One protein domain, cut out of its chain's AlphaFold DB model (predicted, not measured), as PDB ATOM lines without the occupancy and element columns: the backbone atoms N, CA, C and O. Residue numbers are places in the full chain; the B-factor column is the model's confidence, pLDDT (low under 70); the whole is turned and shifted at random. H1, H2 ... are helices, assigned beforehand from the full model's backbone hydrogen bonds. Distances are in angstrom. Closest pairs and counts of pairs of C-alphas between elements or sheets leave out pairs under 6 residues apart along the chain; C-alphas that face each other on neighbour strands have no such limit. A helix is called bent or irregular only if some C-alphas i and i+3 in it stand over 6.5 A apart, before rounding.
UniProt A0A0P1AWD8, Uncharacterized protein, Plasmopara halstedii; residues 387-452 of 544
ATOM      1  N   THR A 387     264.902 212.431 133.803       80.56
ATOM      2  CA  THR A 387     265.536 212.324 135.129       80.56
ATOM      3  C   THR A 387     266.488 211.134 135.215       80.56
ATOM      4  O   THR A 387     267.573 211.264 135.778       80.56
ATOM      5  N   GLN A 388     266.149 210.003 134.591       78.88
ATOM      6  CA  GLN A 388     267.004 208.820 134.570       78.88
ATOM      7  C   GLN A 388     268.278 209.042 133.742       78.88
ATOM      8  O   GLN A 388     269.345 208.569 134.132       78.88
ATOM      9  N   LYS A 389     268.210 209.813 132.646       86.06
ATOM     10  CA  LYS A 389     269.401 210.237 131.887       86.06
ATOM     11  C   LYS A 389     270.304 211.161 132.704       86.06
ATOM     12  O   LYS A 389     271.518 210.971 132.699       86.06
ATOM     13  N   LYS A 390     269.729 212.127 133.428       87.00
ATOM     14  CA  LYS A 390     270.488 213.033 134.309       87.00
ATOM     15  C   LYS A 390     271.160 212.279 135.454       87.00
ATOM     16  O   LYS A 390     272.329 212.524 135.738       87.00
ATOM     17  N   LEU A 391     270.456 211.325 136.064       87.44
ATOM     18  CA  LEU A 391     271.008 210.453 137.102       87.44
ATOM     19  C   LEU A 391     272.139 209.574 136.568       87.44
ATOM     20  O   LEU A 391     273.181 209.471 137.210       87.44
ATOM     21  N   TYR A 392     271.971 208.998 135.378       88.06
ATOM     22  CA  TYR A 392     273.029 208.257 134.701       88.06
ATOM     23  C   TYR A 392     274.256 209.137 134.428       88.06
ATOM     24  O   TYR A 392     275.375 208.736 134.734       88.06
ATOM     25  N   HIS A 393     274.059 210.352 133.913       88.69
ATOM     26  CA  HIS A 393     275.158 211.279 133.645       88.69
ATOM     27  C   HIS A 393     275.895 211.684 134.929       88.69
ATOM     28  O   HIS A 393     277.122 211.641 134.974       88.69
ATOM     29  N   TYR A 394     275.158 211.985 136.002       89.62
ATOM     30  CA  TYR A 394     275.736 212.268 137.315       89.62
ATOM     31  C   TYR A 394     276.530 211.077 137.865       89.62
ATOM     32  O   TYR A 394     277.659 211.242 138.326       89.62
ATOM     33  N   PHE A 395     275.970 209.867 137.786       91.12
ATOM     34  CA  PHE A 395     276.653 208.641 138.198       91.12
ATOM     35  C   PHE A 395     277.947 208.435 137.405       91.12
ATOM     36  O   PHE A 395     278.987 208.116 137.979       91.12
ATOM     37  N   HIS A 396     277.891 208.677 136.096       90.88
ATOM     38  CA  HIS A 396     279.023 208.535 135.196       90.88
ATOM     39  C   HIS A 396     280.150 209.522 135.519       90.88
ATOM     40  O   HIS A 396     281.299 209.110 135.678       90.88
ATOM     41  N   LEU A 397     279.825 210.807 135.690       91.38
ATOM     42  CA  LEU A 397     280.794 211.833 136.082       91.38
ATOM     43  C   LEU A 397     281.388 211.563 137.467       91.38
ATOM     44  O   LEU A 397     282.592 211.701 137.651       91.38
ATOM     45  N   THR A 398     280.567 211.120 138.423       88.31
ATOM     46  CA  THR A 398     281.029 210.783 139.778       88.31
ATOM     47  C   THR A 398     282.015 209.614 139.750       88.31
ATOM     48  O   THR A 398     283.047 209.663 140.412       88.31
ATOM     49  N   ALA A 399     281.734 208.574 138.959       88.38
ATOM     50  CA  ALA A 399     282.649 207.448 138.791       88.38
ATOM     51  C   ALA A 399     283.974 207.886 138.143       88.38
ATOM     52  O   ALA A 399     285.039 207.488 138.610       88.38
ATOM     53  N   LEU A 400     283.920 208.735 137.110       87.25
ATOM     54  CA  LEU A 400     285.118 209.267 136.456       87.25
ATOM     55  C   LEU A 400     285.949 210.167 137.377       87.25
ATOM     56  O   LEU A 400     287.168 210.022 137.383       87.25
ATOM     57  N   SER A 401     285.327 211.042 138.174       86.69
ATOM     58  CA  SER A 401     286.046 211.905 139.130       86.69
ATOM     59  C   SER A 401     286.788 211.069 140.175       86.69
ATOM     60  O   SER A 401     287.990 211.257 140.336       86.69
ATOM     61  N   ILE A 402     286.144 210.056 140.771       85.50
ATOM     62  CA  ILE A 402     286.801 209.162 141.744       85.50
ATOM     63  C   ILE A 402     288.004 208.440 141.113       85.50
ATOM     64  O   ILE A 402     289.056 208.312 141.741       85.50
ATOM     65  N   ILE A 403     287.868 207.958 139.876       85.12
ATOM     66  CA  ILE A 403     288.936 207.220 139.185       85.12
ATOM     67  C   ILE A 403     290.088 208.148 138.795       85.12
ATOM     68  O   ILE A 403     291.251 207.762 138.931       85.12
ATOM     69  N   ASN A 404     289.773 209.366 138.351       84.94
ATOM     70  CA  ASN A 404     290.760 210.360 137.951       84.94
ATOM     71  C   ASN A 404     291.542 210.906 139.150       84.94
ATOM     72  O   ASN A 404     292.765 210.950 139.109       84.94
ATOM     73  N   GLU A 405     290.858 211.234 140.248       84.88
ATOM     74  CA  GLU A 405     291.481 211.722 141.488       84.88
ATOM     75  C   GLU A 405     292.467 210.713 142.093       84.88
ATOM     76  O   GLU A 405     293.444 211.104 142.727       84.88
ATOM     77  N   ASN A 406     292.237 209.413 141.881       78.94
ATOM     78  CA  ASN A 406     293.068 208.341 142.432       78.94
ATOM     79  C   ASN A 406     294.011 207.691 141.398       78.94
ATOM     80  O   ASN A 406     294.668 206.701 141.723       78.94
ATOM     81  N   ASN A 407     294.094 208.224 140.169       78.56
ATOM     82  CA  ASN A 407     294.900 207.681 139.064       78.56
ATOM     83  C   ASN A 407     294.658 206.179 138.792       78.56
ATOM     84  O   ASN A 407     295.591 205.412 138.561       78.56
ATOM     85  N   LEU A 408     293.396 205.736 138.832       79.50
ATOM     86  CA  LEU A 408     293.027 204.316 138.724       79.50
ATOM     87  C   LEU A 408     292.623 203.870 137.308       79.50
ATOM     88  O   LEU A 408     292.126 202.757 137.148       79.50
ATOM     89  N   HIS A 409     292.831 204.701 136.280       77.62
ATOM     90  CA  HIS A 409     292.384 204.420 134.906       77.62
ATOM     91  C   HIS A 409     292.900 203.078 134.368       77.62
ATOM     92  O   HIS A 409     292.113 202.296 133.843       77.62
ATOM     93  N   GLU A 410     294.181 202.771 134.577       73.31
ATOM     94  CA  GLU A 410     294.803 201.524 134.103       73.31
ATOM     95  C   GLU A 410     294.389 200.280 134.907       73.31
ATOM     96  O   GLU A 410     294.500 199.171 134.402       73.31
ATOM     97  N   ARG A 411     293.892 200.454 136.144       69.69
ATOM     98  CA  ARG A 411     293.513 199.360 137.070       69.69
ATOM     99  C   ARG A 411     292.009 199.115 137.179       69.69
ATOM    100  O   ARG A 411     291.559 198.259 137.930       69.69
ATOM    101  N   CYS A 412     291.199 199.980 136.576       70.19
ATOM    102  CA  CYS A 412     289.739 199.877 136.625       70.19
ATOM    103  C   CYS A 412     289.138 199.584 135.252       70.19
ATOM    104  O   CYS A 412     287.972 199.185 135.163       70.19
ATOM    105  N   PHE A 413     289.908 199.778 134.177       76.06
ATOM    106  CA  PHE A 413     289.421 199.675 132.811       76.06
ATOM    107  C   PHE A 413     290.294 198.743 131.964       76.06
ATOM    108  O   PHE A 413     291.263 199.165 131.348       76.06
ATOM    109  N   ASN A 414     289.858 197.489 131.820       62.09
ATOM    110  CA  ASN A 414     290.488 196.516 130.913       62.09
ATOM    111  C   ASN A 414     290.146 196.746 129.426       62.09
ATOM    112  O   ASN A 414     290.658 196.056 128.550       62.09
ATOM    113  N   SER A 415     289.221 197.666 129.119       63.69
ATOM    114  CA  SER A 415     288.826 197.987 127.740       63.69
ATOM    115  C   SER A 415     288.311 199.423 127.605       63.69
ATOM    116  O   SER A 415     289.054 200.316 127.220       63.69
ATOM    117  N   SER A 416     287.039 199.666 127.929       76.38
ATOM    118  CA  SER A 416     286.390 200.971 127.809       76.38
ATOM    119  C   SER A 416     285.800 201.405 129.142       76.38
ATOM    120  O   SER A 416     284.950 200.714 129.708       76.38
ATOM    121  N   SER A 417     286.193 202.597 129.592       77.94
ATOM    122  CA  SER A 417     285.650 203.232 130.795       77.94
ATOM    123  C   SER A 417     284.134 203.364 130.752       77.94
ATOM    124  O   SER A 417     283.447 203.082 131.733       77.94
ATOM    125  N   ARG A 418     283.595 203.685 129.575       80.69
ATOM    126  CA  ARG A 418     282.158 203.816 129.358       80.69
ATOM    127  C   ARG A 418     281.412 202.507 129.585       80.69
ATOM    128  O   ARG A 418     280.431 202.491 130.314       80.69
ATOM    129  N   VAL A 419     281.906 201.405 129.025       81.31
ATOM    130  CA  VAL A 419     281.254 200.090 129.154       81.31
ATOM    131  C   VAL A 419     281.270 199.605 130.605       81.31
ATOM    132  O   VAL A 419     280.262 199.099 131.100       81.31
ATOM    133  N   THR A 420     282.388 199.796 131.305       83.88
ATOM    134  CA  THR A 420     282.524 199.392 132.708       83.88
ATOM    135  C   THR A 420     281.606 200.204 133.623       83.88
ATOM    136  O   THR A 420     280.890 199.632 134.446       83.88
ATOM    137  N   ILE A 421     281.562 201.528 133.449       87.06
ATOM    138  CA  ILE A 421     280.694 202.400 134.249       87.06
ATOM    139  C   ILE A 421     279.213 202.116 133.954       87.06
ATOM    140  O   ILE A 421     278.402 202.080 134.879       87.06
ATOM    141  N   ASP A 422     278.854 201.826 132.701       85.94
ATOM    142  CA  ASP A 422     277.486 201.451 132.318       85.94
ATOM    143  C   ASP A 422     277.036 200.151 132.986       85.94
ATOM    144  O   ASP A 422     275.881 200.018 133.405       85.94
ATOM    145  N   MET A 423     277.947 199.187 133.113       86.56
ATOM    146  CA  MET A 423     277.694 197.943 133.829       86.56
ATOM    147  C   MET A 423     277.453 198.199 135.321       86.56
ATOM    148  O   MET A 423     276.495 197.665 135.882       86.56
ATOM    149  N   TRP A 424     278.264 199.045 135.960       90.94
ATOM    150  CA  TRP A 424     278.069 199.412 137.366       90.94
ATOM    151  C   TRP A 424     276.775 200.186 137.595       90.94
ATOM    152  O   TRP A 424     276.089 199.935 138.579       90.94
ATOM    153  N   TYR A 425     276.391 201.065 136.670       89.69
ATOM    154  CA  TYR A 425     275.115 201.766 136.753       89.69
ATOM    155  C   TYR A 425     273.937 200.785 136.728       89.69
ATOM    156  O   TYR A 425     273.041 200.859 137.565       89.69
ATOM    157  N   ARG A 426     273.966 199.792 135.829       88.69
ATOM    158  CA  ARG A 426     272.950 198.725 135.799       88.69
ATOM    159  C   ARG A 426     272.938 197.895 137.083       88.69
ATOM    160  O   ARG A 426     271.873 197.461 137.506       88.69
ATOM    161  N   GLU A 427     274.096 197.674 137.699       89.12
ATOM    162  CA  GLU A 427     274.224 196.956 138.974       89.12
ATOM    163  C   GLU A 427     273.637 197.749 140.153       89.12
ATOM    164  O   GLU A 427     272.979 197.184 141.022       89.12
ATOM    165  N   VAL A 428     273.840 199.064 140.173       89.31
ATOM    166  CA  VAL A 428     273.276 199.977 141.177       89.31
ATOM    167  C   VAL A 428     271.760 200.050 141.054       89.31
ATOM    168  O   VAL A 428     271.063 199.965 142.064       89.31
ATOM    169  N   MET A 429     271.261 200.133 139.819       86.00
ATOM    170  CA  MET A 429     269.828 200.134 139.534       86.00
ATOM    171  C   MET A 429     269.174 198.777 139.821       86.00
ATOM    172  O   MET A 429     268.023 198.750 140.222       86.00
ATOM    173  N   SER A 430     269.874 197.649 139.651       87.19
ATOM    174  CA  SER A 430     269.312 196.323 139.959       87.19
ATOM    175  C   SER A 430     269.345 195.968 141.446       87.19
ATOM    176  O   SER A 430     268.558 195.140 141.897       87.19
ATOM    177  N   LYS A 431     270.254 196.582 142.211       85.81
ATOM    178  CA  LYS A 431     270.354 196.439 143.671       85.81
ATOM    179  C   LYS A 431     269.537 197.485 144.436       85.81
ATOM    180  O   LYS A 431     269.651 197.526 145.660       85.81
ATOM    181  N   ASP A 432     268.779 198.329 143.732       85.50
ATOM    182  CA  ASP A 432     268.002 199.445 144.287       85.50
ATOM    183  C   ASP A 432     268.806 200.281 145.298       85.50
ATOM    184  O   ASP A 432     268.329 200.645 146.376       85.50
ATOM    185  N   VAL A 433     270.073 200.570 144.976       85.75
ATOM    186  CA  VAL A 433     270.928 201.346 145.880       85.75
ATOM    187  C   VAL A 433     270.422 202.794 145.900       85.75
ATOM    188  O   VAL A 433     270.338 203.418 144.840       85.75
ATOM    189  N   PRO A 434     270.130 203.379 147.078       87.12
ATOM    190  CA  PRO A 434     269.689 204.767 147.174       87.12
ATOM    191  C   PRO A 434     270.718 205.744 146.603       87.12
ATOM    192  O   PRO A 434     271.911 205.615 146.881       87.12
ATOM    193  N   PHE A 435     270.248 206.774 145.893       82.19
ATOM    194  CA  PHE A 435     271.079 207.814 145.266       82.19
ATOM    195  C   PHE A 435     272.153 208.399 146.201       82.19
ATOM    196  O   PHE A 435     273.316 208.518 145.827       82.19
ATOM    197  N   LEU A 436     271.793 208.688 147.458       85.00
ATOM    198  CA  LEU A 436     272.708 209.258 148.457       85.00
ATOM    199  C   LEU A 436     273.885 208.335 148.818       85.00
ATOM    200  O   LEU A 436     274.882 208.795 149.367       85.00
ATOM    201  N   LEU A 437     273.776 207.038 148.524       88.88
ATOM    202  CA  LEU A 437     274.811 206.044 148.794       88.88
ATOM    203  C   LEU A 437     275.659 205.719 147.562       88.88
ATOM    204  O   LEU A 437     276.659 205.015 147.705       88.88
ATOM    205  N   TRP A 438     275.325 206.245 146.378       89.88
ATOM    206  CA  TRP A 438     276.027 205.935 145.127       89.88
ATOM    207  C   TRP A 438     277.512 206.270 145.189       89.88
ATOM    208  O   TRP A 438     278.326 205.458 144.765       89.88
ATOM    209  N   HIS A 439     277.879 207.402 145.788       87.56
ATOM    210  CA  HIS A 439     279.281 207.791 145.938       87.56
ATOM    211  C   HIS A 439     280.064 206.791 146.809       87.56
ATOM    212  O   HIS A 439     281.097 206.269 146.397       87.56
ATOM    213  N   SER A 440     279.527 206.431 147.982       88.00
ATOM    214  CA  SER A 440     280.152 205.439 148.872       88.00
ATOM    215  C   SER A 440     280.221 204.038 148.254       88.00
ATOM    216  O   SER A 440     281.199 203.312 148.440       88.00
ATOM    217  N   TRP A 441     279.196 203.674 147.479       92.88
ATOM    218  CA  TRP A 441     279.135 202.411 146.759       92.88
ATOM    219  C   TRP A 441     280.182 202.365 145.642       92.88
ATOM    220  O   TRP A 441     280.901 201.375 145.533       92.88
ATOM    221  N   LEU A 442     280.319 203.451 144.873       91.94
ATOM    222  CA  LEU A 442     281.317 203.595 143.814       91.94
ATOM    223  C   LEU A 442     282.737 203.509 144.370       91.94
ATOM    224  O   LEU A 442     283.522 202.729 143.847       91.94
ATOM    225  N   ILE A 443     283.053 204.214 145.463       88.06
ATOM    226  CA  ILE A 443     284.378 204.143 146.105       88.06
ATOM    227  C   ILE A 443     284.731 202.700 146.467       88.06
ATOM    228  O   ILE A 443     285.819 202.222 146.140       88.06
ATOM    229  N   LYS A 444     283.805 201.988 147.121       88.50
ATOM    230  CA  LYS A 444     284.017 200.587 147.493       88.50
ATOM    231  C   LYS A 444     284.204 199.710 146.255       88.50
ATOM    232  O   LYS A 444     285.143 198.927 146.201       88.50
ATOM    233  N   ARG A 445     283.345 199.871 145.247       88.56
ATOM    234  CA  ARG A 445     283.373 199.069 144.019       88.56
ATOM    235  C   ARG A 445     284.656 199.282 143.217       88.56
ATOM    236  O   ARG A 445     285.252 198.305 142.778       88.56
ATOM    237  N   ILE A 446     285.083 200.531 143.059       88.12
ATOM    238  CA  ILE A 446     286.318 200.919 142.368       88.12
ATOM    239  C   ILE A 446     287.536 200.382 143.128       88.12
ATOM    240  O   ILE A 446     288.441 199.831 142.511       88.12
ATOM    241  N   SER A 447     287.528 200.454 144.463       85.62
ATOM    242  CA  SER A 447     288.598 199.884 145.294       85.62
ATOM    243  C   SER A 447     288.688 198.362 145.164       85.62
ATOM    244  O   SER A 447     289.785 197.828 145.032       85.62
ATOM    245  N   ASP A 448     287.547 197.664 145.157       83.94
ATOM    246  CA  ASP A 448     287.492 196.208 144.987       83.94
ATOM    247  C   ASP A 448     288.021 195.782 143.604       83.94
ATOM    248  O   ASP A 448     288.754 194.800 143.497       83.94
ATOM    249  N   VAL A 449     287.687 196.531 142.545       83.38
ATOM    250  CA  VAL A 449     288.177 196.274 141.179       83.38
ATOM    251  C   VAL A 449     289.679 196.550 141.076       83.38
ATOM    252  O   VAL A 449     290.423 195.675 140.643       83.38
ATOM    253  N   ALA A 450     290.146 197.695 141.580       79.81
ATOM    254  CA  ALA A 450     291.565 198.050 141.578       79.81
ATOM    255  C   ALA A 450     292.433 197.102 142.429       79.81
ATOM    256  O   ALA A 450     293.628 196.952 142.166       79.81
ATOM    257  N   ALA A 451     291.856 196.469 143.456       76.62
ATOM    258  CA  ALA A 451     292.515 195.434 144.252       76.62
ATOM    259  C   ALA A 451     292.512 194.060 143.557       76.62
ATOM    260  O   ALA A 451     293.433 193.270 143.764       76.62
ATOM    261  N   SER A 452     291.505 193.772 142.725       69.44
ATOM    262  CA  SER A 452     291.388 192.502 141.999       69.44
ATOM    263  C   SER A 452     292.416 192.362 140.868       69.44
ATOM    264  O   SER A 452     292.869 191.245 140.616       69.44
TER     265      SER A 452
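This is residues 387 to 452 of the 544 residues of an uncharacterized protein of Plasmopara halstedii (UniProt A0A0P1AWD8). Three longer helices, H1, H3 and H4, form a small triangular cluster in which H3 and H4 each cross the middle part of H1 at a steep angle. The short H2 sits at the end where H1 and H4 finish and packs on H4 residues 446 to 450. The 66 printed residues include four named helices, in the order H1, H2, H3, H4, and no named strand; the class is all helix. The whole is compact, with a radius of gyration of the C-alphas of 11.1 A, and elongated, spanning 31 by 20 by 18 A.

H1, residues 387 to 405, touches H3, residues 417 to 430, with its residues 392 to 399 alone; the closest C-alphas, those of His 396 and Ile 421, are 6.4 A apart. These two helices run opposite ways at a steep tilt of 55 degrees. H1 also touches H4, residues 435 to 452, with residues 395 to 403 alone; the closest C-alphas, those of Ala 399 and Leu 442, are 6.5 A apart. H1 and H4 run the same way at a steep tilt of 42 degrees. H3 and H4 are close but not clearly touching, with the closest C-alphas, those of Val 428 and Trp 438, 7.7 A apart. H2, residues 409 to 412, touches H4; the closest C-alphas, those of Arg 411 and Ala 450, are 5.1 A apart. Every O i to N i+4 pair is within hydrogen-bond range in H1 and H3, and 12 of 14 in H4; H2 is too short for such a pair.

H1 begins at C-alpha 387 (265.536, 212.324, 135.129) and is 26.7 A long from first to last C-alpha. H2 measures 5.5 A and H3 20.0 A. H4, 25.6 A long, ends at C-alpha 452 (291.388, 192.502, 141.999); it is irregular, with C-alphas 436 and 439 7.2 A apart.

The C-alphas farthest apart, those of Thr 387 and Ser 452, are 33.3 A apart. The printed part has no cut, and its three links are tight. The mean pLDDT of the printed part is 84.0; residues 411, 414 to 415 and 452 are under 70.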